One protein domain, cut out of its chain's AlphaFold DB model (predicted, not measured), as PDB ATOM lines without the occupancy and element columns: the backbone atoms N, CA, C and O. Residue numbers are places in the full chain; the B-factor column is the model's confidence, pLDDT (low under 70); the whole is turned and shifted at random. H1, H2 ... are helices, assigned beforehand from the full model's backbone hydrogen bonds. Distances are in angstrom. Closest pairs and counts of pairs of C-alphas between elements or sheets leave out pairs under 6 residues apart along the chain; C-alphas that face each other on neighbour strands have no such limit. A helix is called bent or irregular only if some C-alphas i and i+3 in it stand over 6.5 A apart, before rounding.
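AT A GLANCE: This is residues 181 to 268 of the 443 residues of an uncharacterized protein of Lentisphaerae bacterium (UniProt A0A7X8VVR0). Two antiparallel helices, H4 and H5, form a hairpin; H1 packs along H4 on one side, and H6 folds back over H4 and H5 on the other. H2 slants away from the hairpin, short H3 lies crosswise after it, and the loop between H1 and H2 forms one far end. The 88 printed residues include six named helices, H1 to H6 in order, and no named strand: all helix. The whole is compact, with a radius of gyration of the C-alphas of 12.6 A and spans of 42 by 28 by 19 A.

HOW THE PARTS SIT: H1, residues 186 to 194, touches H4, residues 228 to 240, at a shallow tilt of 27 degrees, the same way; the closest C-alphas, of Val 186 and Leu 234, are 5.9 A apart. H2, residues 201 to 214, touches H3, residues 216 to 222, only at the corner, with C-alphas of Leu 212 and Gln 219 closest at 6.2 A. H4 and H5, residues 246 to 259, touch as a hairpin at 12 degrees, a shallow tilt; the closest C-alphas, of Ile 238 and Arg 249, are 6.1 A apart. H6, residues 261 to 267, touches H4, with C-alphas of Lys 232 and Glu 266 closest at 6.3 A. Every O i to N i+4 pair is within hydrogen-bond range in H1 to H5; H6 has 1 of 3, and 3 of 4 O i to N i+3 pairs.

IN THESE COORDINATES: C-alpha 186 begins H1 at (46.415, -50.198, 3.311). From first to last C-alpha H2 measures 19.7 A, H4 18.1 A and H5 20.1 A. H6 is irregular, with C-alphas 262 and 265 7.3 A apart, and ends at C-alpha 267 (45.767, -34.774, 0.918).

THE WHOLE: The two C-alphas farthest apart, of Gly 199 and Glu 262, are 41.5 A apart. The printed part has no cut and no long link. Its mean pLDDT is 84.4; residues 198, 200, 242 and 267 to 268 are under 70.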
ATOM      1  N   ARG A 181      44.764 -53.516  13.495       88.62
ATOM      2  CA  ARG A 181      46.128 -53.580  12.954       88.62
ATOM      3  C   ARG A 181      46.151 -54.101  11.518       88.62
ATOM      4  O   ARG A 181      46.834 -53.510  10.680       88.62
ATOM      5  N   HIS A 182      45.414 -55.172  11.234       90.88
ATOM      6  CA  HIS A 182      45.371 -55.790   9.909       90.88
ATOM      7  C   HIS A 182      44.496 -55.017   8.911       90.88
ATOM      8  O   HIS A 182      44.926 -54.832   7.770       90.88
ATOM      9  N   LEU A 183      43.337 -54.484   9.327       89.69
ATOM     10  CA  LEU A 183      42.496 -53.631   8.468       89.69
ATOM     11  C   LEU A 183      43.222 -52.352   8.039       89.69
ATOM     12  O   LEU A 183      43.083 -51.919   6.900       89.69
ATOM     13  N   SER A 184      44.038 -51.785   8.928       88.06
ATOM     14  CA  SER A 184      44.810 -50.567   8.654       88.06
ATOM     15  C   SER A 184      46.012 -50.797   7.731       88.06
ATOM     16  O   SER A 184      46.726 -49.852   7.398       88.06
ATOM     17  N   ASN A 185      46.290 -52.037   7.312       90.00
ATOM     18  CA  ASN A 185      47.364 -52.320   6.364       90.00
ATOM     19  C   ASN A 185      46.911 -52.013   4.929       90.00
ATOM     20  O   ASN A 185      46.634 -52.906   4.126       90.00
ATOM     21  N   VAL A 186      46.857 -50.719   4.610       88.19
ATOM     22  CA  VAL A 186      46.415 -50.198   3.311       88.19
ATOM     23  C   VAL A 186      47.233 -50.779   2.154       88.19
ATOM     24  O   VAL A 186      46.672 -51.157   1.128       88.19
ATOM     25  N   SER A 187      48.553 -50.907   2.317       86.69
ATOM     26  CA  SER A 187      49.418 -51.464   1.270       86.69
ATOM     27  C   SER A 187      48.972 -52.875   0.871       86.69
ATOM     28  O   SER A 187      48.843 -53.184  -0.317       86.69
ATOM     29  N   LEU A 188      48.672 -53.720   1.861       89.75
ATOM     30  CA  LEU A 188      48.181 -55.075   1.630       89.75
ATOM     31  C   LEU A 188      46.749 -55.084   1.083       89.75
ATOM     32  O   LEU A 188      46.454 -55.888   0.200       89.75
ATOM     33  N   LEU A 189      45.885 -54.178   1.552       91.62
ATOM     34  CA  LEU A 189      44.517 -54.014   1.052       91.62
ATOM     35  C   LEU A 189      44.508 -53.735  -0.453       91.62
ATOM     36  O   LEU A 189      43.882 -54.468  -1.219       91.62
ATOM     37  N   PHE A 190      45.242 -52.717  -0.896       89.38
ATOM     38  CA  PHE A 190      45.285 -52.373  -2.311       89.38
ATOM     39  C   PHE A 190      46.023 -53.421  -3.145       89.38
ATOM     40  O   PHE A 190      45.579 -53.731  -4.249       89.38
ATOM     41  N   LYS A 191      47.097 -54.030  -2.617       88.25
ATOM     42  CA  LYS A 191      47.748 -55.172  -3.279       88.25
ATOM     43  C   LYS A 191      46.746 -56.302  -3.524       88.25
ATOM     44  O   LYS A 191      46.750 -56.884  -4.601       88.25
ATOM     45  N   THR A 192      45.889 -56.592  -2.547       90.00
ATOM     46  CA  THR A 192      44.847 -57.627  -2.647       90.00
ATOM     47  C   THR A 192      43.768 -57.234  -3.654       90.00
ATOM     48  O   THR A 192      43.340 -58.059  -4.455       90.00
ATOM     49  N   LEU A 193      43.357 -55.964  -3.674       88.44
ATOM     50  CA  LEU A 193      42.390 -55.458  -4.646       88.44
ATOM     51  C   LEU A 193      42.928 -55.426  -6.083       88.44
ATOM     52  O   LEU A 193      42.126 -55.523  -7.005       88.44
ATOM     53  N   HIS A 194      44.242 -55.310  -6.282       84.81
ATOM     54  CA  HIS A 194      44.867 -55.294  -7.608       84.81
ATOM     55  C   HIS A 194      45.109 -56.693  -8.195       84.81
ATOM     56  O   HIS A 194      45.339 -56.828  -9.393       84.81
ATOM     57  N   GLN A 195      45.072 -57.745  -7.374       83.25
ATOM     58  CA  GLN A 195      45.249 -59.111  -7.863       83.25
ATOM     59  C   GLN A 195      44.087 -59.521  -8.773       83.25
ATOM     60  O   GLN A 195      42.916 -59.274  -8.467       83.25
ATOM     61  N   GLU A 196      44.407 -60.192  -9.881       70.88
ATOM     62  CA  GLU A 196      43.392 -60.845 -10.700       70.88
ATOM     63  C   GLU A 196      42.737 -61.960  -9.889       70.88
ATOM     64  O   GLU A 196      43.376 -62.950  -9.525       70.88
ATOM     65  N   THR A 197      41.445 -61.807  -9.611       73.31
ATOM     66  CA  THR A 197      40.665 -62.850  -8.957       73.31
ATOM     67  C   THR A 197      39.770 -63.555  -9.972       73.31
ATOM     68  O   THR A 197      39.251 -62.946 -10.907       73.31
ATOM     69  N   LYS A 198      39.608 -64.872  -9.813       68.88
ATOM     70  CA  LYS A 198      38.749 -65.711 -10.661       68.88
ATOM     71  C   LYS A 198      37.666 -66.373  -9.813       68.88
ATOM     72  O   LYS A 198      37.854 -66.603  -8.620       68.88
ATOM     73  N   GLY A 199      36.527 -66.681 -10.430       71.62
ATOM     74  CA  GLY A 199      35.423 -67.376  -9.768       71.62
ATOM     75  C   GLY A 199      34.848 -66.601  -8.576       71.62
ATOM     76  O   GLY A 199      34.449 -65.443  -8.702       71.62
ATOM     77  N   ASN A 200      34.784 -67.245  -7.411       65.06
ATOM     78  CA  ASN A 200      34.013 -66.743  -6.268       65.06
ATOM     79  C   ASN A 200      34.590 -65.496  -5.591       65.06
ATOM     80  O   ASN A 200      33.852 -64.730  -4.969       65.06
ATOM     81  N   TYR A 201      35.885 -65.258  -5.766       76.69
ATOM     82  CA  TYR A 201      36.596 -64.122  -5.191       76.69
ATOM     83  C   TYR A 201      36.195 -62.776  -5.820       76.69
ATOM     84  O   TYR A 201      36.316 -61.740  -5.164       76.69
ATOM     85  N   LEU A 202      35.630 -62.773  -7.041       80.88
ATOM     86  CA  LEU A 202      35.192 -61.539  -7.714       80.88
ATOM     87  C   LEU A 202      34.128 -60.791  -6.910       80.88
ATOM     88  O   LEU A 202      34.119 -59.558  -6.878       80.88
ATOM     89  N   LYS A 203      33.204 -61.517  -6.269       84.31
ATOM     90  CA  LYS A 203      32.132 -60.894  -5.486       84.31
ATOM     91  C   LYS A 203      32.711 -60.171  -4.272       84.31
ATOM     92  O   LYS A 203      32.377 -59.010  -4.049       84.31
ATOM     93  N   SER A 204      33.597 -60.830  -3.531       85.62
ATOM     94  CA  SER A 204      34.245 -60.265  -2.348       85.62
ATOM     95  C   SER A 204      35.190 -59.117  -2.710       85.62
ATOM     96  O   SER A 204      35.191 -58.104  -2.020       85.62
ATOM     97  N   GLN A 205      35.896 -59.191  -3.845       88.81
ATOM     98  CA  GLN A 205      36.711 -58.085  -4.367       88.81
ATOM     99  C   GLN A 205      35.865 -56.848  -4.696       88.81
ATOM    100  O   GLN A 205      36.202 -55.738  -4.283       88.81
ATOM    101  N   ARG A 206      34.731 -57.029  -5.392       88.50
ATOM    102  CA  ARG A 206      33.787 -55.937  -5.691       88.50
ATOM    103  C   ARG A 206      33.213 -55.323  -4.417       88.50
ATOM    104  O   ARG A 206      33.136 -54.103  -4.318       88.50
ATOM    105  N   LEU A 207      32.830 -56.153  -3.445       88.94
ATOM    106  CA  LEU A 207      32.336 -55.686  -2.149       88.94
ATOM    107  C   LEU A 207      33.411 -54.914  -1.382       88.94
ATOM    108  O   LEU A 207      33.113 -53.853  -0.852       88.94
ATOM    109  N   LEU A 208      34.653 -55.396  -1.366       91.75
ATOM    110  CA  LEU A 208      35.766 -54.730  -0.698       91.75
ATOM    111  C   LEU A 208      36.093 -53.374  -1.329       91.75
ATOM    112  O   LEU A 208      36.245 -52.394  -0.605       91.75
ATOM    113  N   ARG A 209      36.111 -53.284  -2.666       91.44
ATOM    114  CA  ARG A 209      36.241 -51.999  -3.373       91.44
ATOM    115  C   ARG A 209      35.078 -51.063  -3.043       91.44
ATOM    116  O   ARG A 209      35.306 -49.895  -2.754       91.44
ATOM    117  N   LYS A 210      33.844 -51.578  -3.027       91.50
ATOM    118  CA  LYS A 210      32.665 -50.791  -2.649       91.50
ATOM    119  C   LYS A 210      32.766 -50.271  -1.212       91.50
ATOM    120  O   LYS A 210      32.486 -49.106  -0.985       91.50
ATOM    121  N   MET A 211      33.198 -51.095  -0.255       92.12
ATOM    122  CA  MET A 211      33.412 -50.660   1.132       92.12
ATOM    123  C   MET A 211      34.499 -49.588   1.223       92.12
ATOM    124  O   MET A 211      34.302 -48.585   1.897       92.12
ATOM    125  N   LEU A 212      35.609 -49.752   0.496       91.50
ATOM    126  CA  LEU A 212      36.666 -48.742   0.442       91.50
ATOM    127  C   LEU A 212      36.125 -47.383  -0.029       91.50
ATOM    128  O   LEU A 212      36.488 -46.371   0.560       91.50
ATOM    129  N   ILE A 213      35.253 -47.356  -1.042       89.19
ATOM    130  CA  ILE A 213      34.750 -46.119  -1.665       89.19
ATOM    131  C   ILE A 213      33.546 -45.525  -0.922       89.19
ATOM    132  O   ILE A 213      33.504 -44.313  -0.700       89.19
ATOM    133  N   ASP A 214      32.571 -46.342  -0.531       89.19
ATOM    134  CA  ASP A 214      31.250 -45.876  -0.091       89.19
ATOM    135  C   ASP A 214      31.028 -45.959   1.426       89.19
ATOM    136  O   ASP A 214      30.177 -45.237   1.945       89.19
ATOM    137  N   ASP A 215      31.752 -46.820   2.150       92.38
ATOM    138  CA  ASP A 215      31.502 -47.075   3.574       92.38
ATOM    139  C   ASP A 215      32.371 -46.172   4.468       92.38
ATOM    140  O   ASP A 215      33.567 -46.399   4.658       92.38
ATOM    141  N   GLU A 216      31.748 -45.142   5.052       91.12
ATOM    142  CA  GLU A 216      32.413 -44.192   5.957       91.12
ATOM    143  C   GLU A 216      33.014 -44.878   7.194       91.12
ATOM    144  O   GLU A 216      34.099 -44.501   7.646       91.12
ATOM    145  N   LYS A 217      32.337 -45.885   7.764       91.69
ATOM    146  CA  LYS A 217      32.857 -46.574   8.953       91.69
ATOM    147  C   LYS A 217      34.124 -47.330   8.587       91.69
ATOM    148  O   LYS A 217      35.119 -47.209   9.295       91.69
ATOM    149  N   PHE A 218      34.099 -48.046   7.464       92.69
ATOM    150  CA  PHE A 218      35.266 -48.763   6.959       92.69
ATOM    151  C   PHE A 218      36.443 -47.813   6.721       92.69
ATOM    152  O   PHE A 218      37.546 -48.073   7.199       92.69
ATOM    153  N   GLN A 219      36.199 -46.673   6.065       91.25
ATOM    154  CA  GLN A 219      37.205 -45.634   5.822       91.25
ATOM    155  C   GLN A 219      37.835 -45.126   7.122       91.25
ATOM    156  O   GLN A 219      39.060 -45.085   7.246       91.25
ATOM    157  N   ARG A 220      37.019 -44.777   8.123       90.44
ATOM    158  CA  ARG A 220      37.523 -44.325   9.427       90.44
ATOM    159  C   ARG A 220      38.351 -45.405  10.121       90.44
ATOM    160  O   ARG A 220      39.400 -45.084  10.672       90.44
ATOM    161  N   THR A 221      37.933 -46.668  10.053       90.31
ATOM    162  CA  THR A 221      38.660 -47.787  10.667       90.31
ATOM    163  C   THR A 221      40.017 -48.038  10.007       90.31
ATOM    164  O   THR A 221      41.005 -48.178  10.721       90.31
ATOM    165  N   ILE A 222      40.115 -48.047   8.669       91.12
ATOM    166  CA  ILE A 222      41.414 -48.244   7.988       91.12
ATOM    167  C   ILE A 222      42.389 -47.079   8.233       91.12
ATOM    168  O   ILE A 222      43.599 -47.272   8.178       91.12
ATOM    169  N   MET A 223      41.865 -45.890   8.547       89.62
ATOM    170  CA  MET A 223      42.629 -44.711   8.975       89.62
ATOM    171  C   MET A 223      42.848 -44.652  10.497       89.62
ATOM    172  O   MET A 223      43.225 -43.606  11.021       89.62
ATOM    173  N   ARG A 224      42.566 -45.743  11.228       85.19
ATOM    174  CA  ARG A 224      42.644 -45.832  12.700       85.19
ATOM    175  C   ARG A 224      42.019 -44.636  13.417       85.19
ATOM    176  O   ARG A 224      42.552 -44.139  14.401       85.19
ATOM    177  N   HIS A 225      40.888 -44.168  12.900       83.31
ATOM    178  CA  HIS A 225      40.148 -43.038  13.448       83.31
ATOM    179  C   HIS A 225      40.955 -41.729  13.548       83.31
ATOM    180  O   HIS A 225      40.648 -40.907  14.406       83.31
ATOM    181  N   GLY A 226      41.928 -41.505  12.654       77.62
ATOM    182  CA  GLY A 226      42.669 -40.237  12.565       77.62
ATOM    183  C   GLY A 226      44.186 -40.356  12.723       77.62
ATOM    184  O   GLY A 226      44.862 -39.343  12.885       77.62
ATOM    185  N   ASP A 227      44.744 -41.569  12.694       85.50
ATOM    186  CA  ASP A 227      46.192 -41.778  12.792       85.50
ATOM    187  C   ASP A 227      46.901 -41.217  11.554       85.50
ATOM    188  O   ASP A 227      46.617 -41.611  10.419       85.50
ATOM    189  N   ASN A 228      47.841 -40.297  11.768       83.00
ATOM    190  CA  ASN A 228      48.482 -39.554  10.685       83.00
ATOM    191  C   ASN A 228      49.244 -40.491   9.726       83.00
ATOM    192  O   ASN A 228      49.136 -40.354   8.506       83.00
ATOM    193  N   ASP A 229      49.935 -41.502  10.259       82.06
ATOM    194  CA  ASP A 229      50.672 -42.478   9.449       82.06
ATOM    195  C   ASP A 229      49.736 -43.371   8.622       82.06
ATOM    196  O   ASP A 229      50.005 -43.634   7.445       82.06
ATOM    197  N   ALA A 230      48.603 -43.798   9.192       85.19
ATOM    198  CA  ALA A 230      47.585 -44.552   8.462       85.19
ATOM    199  C   ALA A 230      46.947 -43.718   7.336       85.19
ATOM    200  O   ALA A 230      46.765 -44.218   6.222       85.19
ATOM    201  N   ILE A 231      46.665 -42.436   7.594       86.62
ATOM    202  CA  ILE A 231      46.137 -41.513   6.581       86.62
ATOM    203  C   ILE A 231      47.159 -41.307   5.457       86.62
ATOM    204  O   ILE A 231      46.806 -41.457   4.287       86.62
ATOM    205  N   LYS A 232      48.432 -41.055   5.780       85.75
ATOM    206  CA  LYS A 232      49.523 -40.954   4.793       85.75
ATOM    207  C   LYS A 232      49.627 -42.193   3.917       85.75
ATOM    208  O   LYS A 232      49.720 -42.079   2.695       85.75
ATOM    209  N   ALA A 233      49.584 -43.378   4.525       85.81
ATOM    210  CA  ALA A 233      49.635 -44.640   3.796       85.81
ATOM    211  C   ALA A 233      48.439 -44.802   2.839       85.81
ATOM    212  O   ALA A 233      48.614 -45.267   1.705       85.81
ATOM    213  N   LEU A 234      47.240 -44.383   3.266       88.25
ATOM    214  CA  LEU A 234      46.035 -44.370   2.436       88.25
ATOM    215  C   LEU A 234      46.146 -43.398   1.266       88.25
ATOM    216  O   LEU A 234      45.950 -43.807   0.121       88.25
ATOM    217  N   VAL A 235      46.520 -42.147   1.528       88.06
ATOM    218  CA  VAL A 235      46.698 -41.126   0.488       88.06
ATOM    219  C   VAL A 235      47.754 -41.560  -0.529       88.06
ATOM    220  O   VAL A 235      47.514 -41.482  -1.734       88.06
ATOM    221  N   HIS A 236      48.890 -42.081  -0.061       86.00
ATOM    222  CA  HIS A 236      49.939 -42.611  -0.927       86.00
ATOM    223  C   HIS A 236      49.413 -43.743  -1.828       86.00
ATOM    224  O   HIS A 236      49.618 -43.717  -3.041       86.00
ATOM    225  N   SER A 237      48.673 -44.702  -1.266       85.19
ATOM    226  CA  SER A 237      48.122 -45.829  -2.033       85.19
ATOM    227  C   SER A 237      47.091 -45.370  -3.074       85.19
ATOM    228  O   SER A 237      47.161 -45.791  -4.225       85.19
ATOM    229  N   ILE A 238      46.196 -44.438  -2.718       86.50
ATOM    230  CA  ILE A 238      45.189 -43.873  -3.638       86.50
ATOM    231  C   ILE A 238      45.846 -43.165  -4.829       86.50
ATOM    232  O   ILE A 238      45.355 -43.271  -5.953       86.50
ATOM    233  N   ARG A 239      46.936 -42.425  -4.599       82.00
ATOM    234  CA  ARG A 239      47.594 -41.627  -5.643       82.00
ATOM    235  C   ARG A 239      48.477 -42.448  -6.573       82.00
ATOM    236  O   ARG A 239      48.551 -42.138  -7.756       82.00
ATOM    237  N   HIS A 240      49.168 -43.453  -6.040       77.81
ATOM    238  CA  HIS A 240      50.224 -44.149  -6.776       77.81
ATOM    239  C   HIS A 240      49.816 -45.526  -7.311       77.81
ATOM    240  O   HIS A 240      50.593 -46.135  -8.043       77.81
ATOM    241  N   GLN A 241      48.623 -46.033  -6.983       74.25
ATOM    242  CA  GLN A 241      48.163 -47.336  -7.469       74.25
ATOM    243  C   GLN A 241      47.019 -47.196  -8.475       74.25
ATOM    244  O   GLN A 241      46.027 -46.507  -8.246       74.25
ATOM    245  N   SER A 242      47.133 -47.917  -9.589       68.69
ATOM    246  CA  SER A 242      46.241 -47.849 -10.757       68.69
ATOM    247  C   SER A 242      44.869 -48.518 -10.568       68.69
ATOM    248  O   SER A 242      44.168 -48.774 -11.541       68.69
ATOM    249  N   LEU A 243      44.467 -48.821  -9.329       77.69
ATOM    250  CA  LEU A 243      43.221 -49.541  -9.039       77.69
ATOM    251  C   LEU A 243      41.959 -48.690  -9.270       77.69
ATOM    252  O   LEU A 243      40.923 -49.219  -9.677       77.69
ATOM    253  N   LEU A 244      42.045 -47.401  -8.943       80.81
ATOM    254  CA  LEU A 244      40.922 -46.465  -8.917       80.81
ATOM    255  C   LEU A 244      40.970 -45.541 -10.130       80.81
ATOM    256  O   LEU A 244      42.065 -45.155 -10.551       80.81
ATOM    257  N   ASP A 245      39.816 -45.148 -10.659       80.81
ATOM    258  CA  ASP A 245      39.748 -44.102 -11.686       80.81
ATOM    259  C   ASP A 245      39.956 -42.693 -11.089       80.81
ATOM    260  O   ASP A 245      40.033 -42.511  -9.871       80.81
ATOM    261  N   SER A 246      40.096 -41.672 -11.939       75.88
ATOM    262  CA  SER A 246      40.345 -40.294 -11.489       75.88
ATOM    263  C   SER A 246      39.223 -39.739 -10.600       75.88
ATOM    264  O   SER A 246      39.497 -38.987  -9.662       75.88
ATOM    265  N   SER A 247      37.974 -40.142 -10.844       77.62
ATOM    266  CA  SER A 247      36.807 -39.693 -10.088       77.62
ATOM    267  C   SER A 247      36.730 -40.350  -8.706       77.62
ATOM    268  O   SER A 247      36.497 -39.669  -7.706       77.62
ATOM    269  N   GLU A 248      37.013 -41.651  -8.621       85.69
ATOM    270  CA  GLU A 248      37.073 -42.418  -7.379       85.69
ATOM    271  C   GLU A 248      38.226 -41.942  -6.494       85.69
ATOM    272  O   GLU A 248      38.039 -41.766  -5.288       85.69
ATOM    273  N   ARG A 249      39.402 -41.669  -7.085       85.88
ATOM    274  CA  ARG A 249      40.543 -41.083  -6.363       85.88
ATOM    275  C   ARG A 249      40.159 -39.746  -5.745       85.88
ATOM    276  O   ARG A 249      40.344 -39.560  -4.544       85.88
ATOM    277  N   GLN A 250      39.580 -38.841  -6.535       80.75
ATOM    278  CA  GLN A 250      39.185 -37.524  -6.039       80.75
ATOM    279  C   GLN A 250      38.104 -37.625  -4.956       80.75
ATOM    280  O   GLN A 250      38.202 -36.964  -3.924       80.75
ATOM    281  N   SER A 251      37.107 -38.491  -5.154       86.00
ATOM    282  CA  SER A 251      36.049 -38.771  -4.177       86.00
ATOM    283  C   SER A 251      36.619 -39.241  -2.835       86.00
ATOM    284  O   SER A 251      36.249 -38.706  -1.788       86.00
ATOM    285  N   LEU A 252      37.565 -40.184  -2.848       88.31
ATOM    286  CA  LEU A 252      38.219 -40.671  -1.632       88.31
ATOM    287  C   LEU A 252      39.085 -39.611  -0.954       88.31
ATOM    288  O   LEU A 252      38.986 -39.447   0.258       88.31
ATOM    289  N   LEU A 253      39.890 -38.858  -1.708       87.38
ATOM    290  CA  LEU A 253      40.712 -37.779  -1.150       87.38
ATOM    291  C   LEU A 253      39.842 -36.708  -0.472       87.38
ATOM    292  O   LEU A 253      40.119 -36.313   0.660       87.38
ATOM    293  N   VAL A 254      38.736 -36.304  -1.106       83.94
ATOM    294  CA  VAL A 254      37.770 -35.360  -0.517       83.94
ATOM    295  C   VAL A 254      37.125 -35.935   0.746       83.94
ATOM    296  O   VAL A 254      36.967 -35.216   1.733       83.94
ATOM    297  N   LYS A 255      36.777 -37.229   0.755       87.12
ATOM    298  CA  LYS A 255      36.237 -37.904   1.947       87.12
ATOM    299  C   LYS A 255      37.246 -37.931   3.095       87.12
ATOM    300  O   LYS A 255      36.855 -37.647   4.220       87.12
ATOM    301  N   ILE A 256      38.529 -38.181   2.826       87.56
ATOM    302  CA  ILE A 256      39.587 -38.137   3.852       87.56
ATOM    303  C   ILE A 256      39.627 -36.756   4.517       87.56
ATOM    304  O   ILE A 256      39.511 -36.683   5.737       87.56
ATOM    305  N   VAL A 257      39.688 -35.667   3.738       85.50
ATOM    306  CA  VAL A 257      39.690 -34.289   4.283       85.50
ATOM    307  C   VAL A 257      38.396 -33.977   5.035       85.50
ATOM    308  O   VAL A 257      38.421 -33.328   6.075       85.50
ATOM    309  N   ARG A 258      37.250 -34.462   4.544       86.19
ATOM    310  CA  ARG A 258      35.957 -34.285   5.219       86.19
ATOM    311  C   ARG A 258      35.897 -35.010   6.567       86.19
ATOM    312  O   ARG A 258      35.260 -34.504   7.488       86.19
ATOM    313  N   HIS A 259      36.491 -36.197   6.675       85.56
ATOM    314  CA  HIS A 259      36.506 -36.980   7.912       85.56
ATOM    315  C   HIS A 259      37.567 -36.498   8.904       85.56
ATOM    316  O   HIS A 259      37.309 -36.580  10.105       85.56
ATOM    317  N   PHE A 260      38.697 -35.997   8.394       87.06
ATOM    318  CA  PHE A 260      39.883 -35.576   9.144       87.06
ATOM    319  C   PHE A 260      40.444 -34.266   8.556       87.06
ATOM    320  O   PHE A 260      41.399 -34.296   7.770       87.06
ATOM    321  N   PRO A 261      39.855 -33.100   8.888       81.38
ATOM    322  CA  PRO A 261      40.292 -31.801   8.367       81.38
ATOM    323  C   PRO A 261      41.765 -31.478   8.654       81.38
ATOM    324  O   PRO A 261      42.426 -30.800   7.875       81.38
ATOM    325  N   GLU A 262      42.315 -31.990   9.751       80.44
ATOM    326  CA  GLU A 262      43.722 -31.870  10.133       80.44
ATOM    327  C   GLU A 262      44.686 -32.560   9.154       80.44
ATOM    328  O   GLU A 262      45.846 -32.164   9.040       80.44
ATOM    329  N   ALA A 263      44.206 -33.551   8.398       80.69
ATOM    330  CA  ALA A 263      44.987 -34.255   7.386       80.69
ATOM    331  C   ALA A 263      44.989 -33.545   6.024       80.69
ATOM    332  O   ALA A 263      45.509 -34.089   5.043       80.69
ATOM    333  N   ILE A 264      44.444 -32.324   5.948       77.69
ATOM    334  CA  ILE A 264      44.418 -31.536   4.716       77.69
ATOM    335  C   ILE A 264      45.814 -31.397   4.110       77.69
ATOM    336  O   ILE A 264      45.945 -31.525   2.911       77.69
ATOM    337  N   HIS A 265      46.875 -31.271   4.913       78.88
ATOM    338  CA  HIS A 265      48.255 -31.151   4.424       78.88
ATOM    339  C   HIS A 265      48.862 -32.440   3.851       78.88
ATOM    340  O   HIS A 265      49.923 -32.382   3.229       78.88
ATOM    341  N   GLU A 266      48.235 -33.590   4.100       76.19
ATOM    342  CA  GLU A 266      48.629 -34.876   3.518       76.19
ATOM    343  C   GLU A 266      47.887 -35.113   2.194       76.19
ATOM    344  O   GLU A 266      48.444 -35.676   1.249       76.19
ATOM    345  N   VAL A 267      46.630 -34.656   2.108       69.94
ATOM    346  CA  VAL A 267      45.767 -34.774   0.918       69.94
ATOM    347  C   VAL A 267      45.967 -33.637  -0.078       69.94
ATOM    348  O   VAL A 267      45.918 -33.861  -1.285       69.94
ATOM    349  N   GLU A 268      46.188 -32.424   0.393       66.56
ATOM    350  CA  GLU A 268      46.765 -31.352  -0.391       66.56
ATOM    351  C   GLU A 268      48.239 -31.689  -0.499       66.56
ATOM    352  O   GLU A 268      48.932 -31.865   0.501       66.56
TER     353      GLU A 268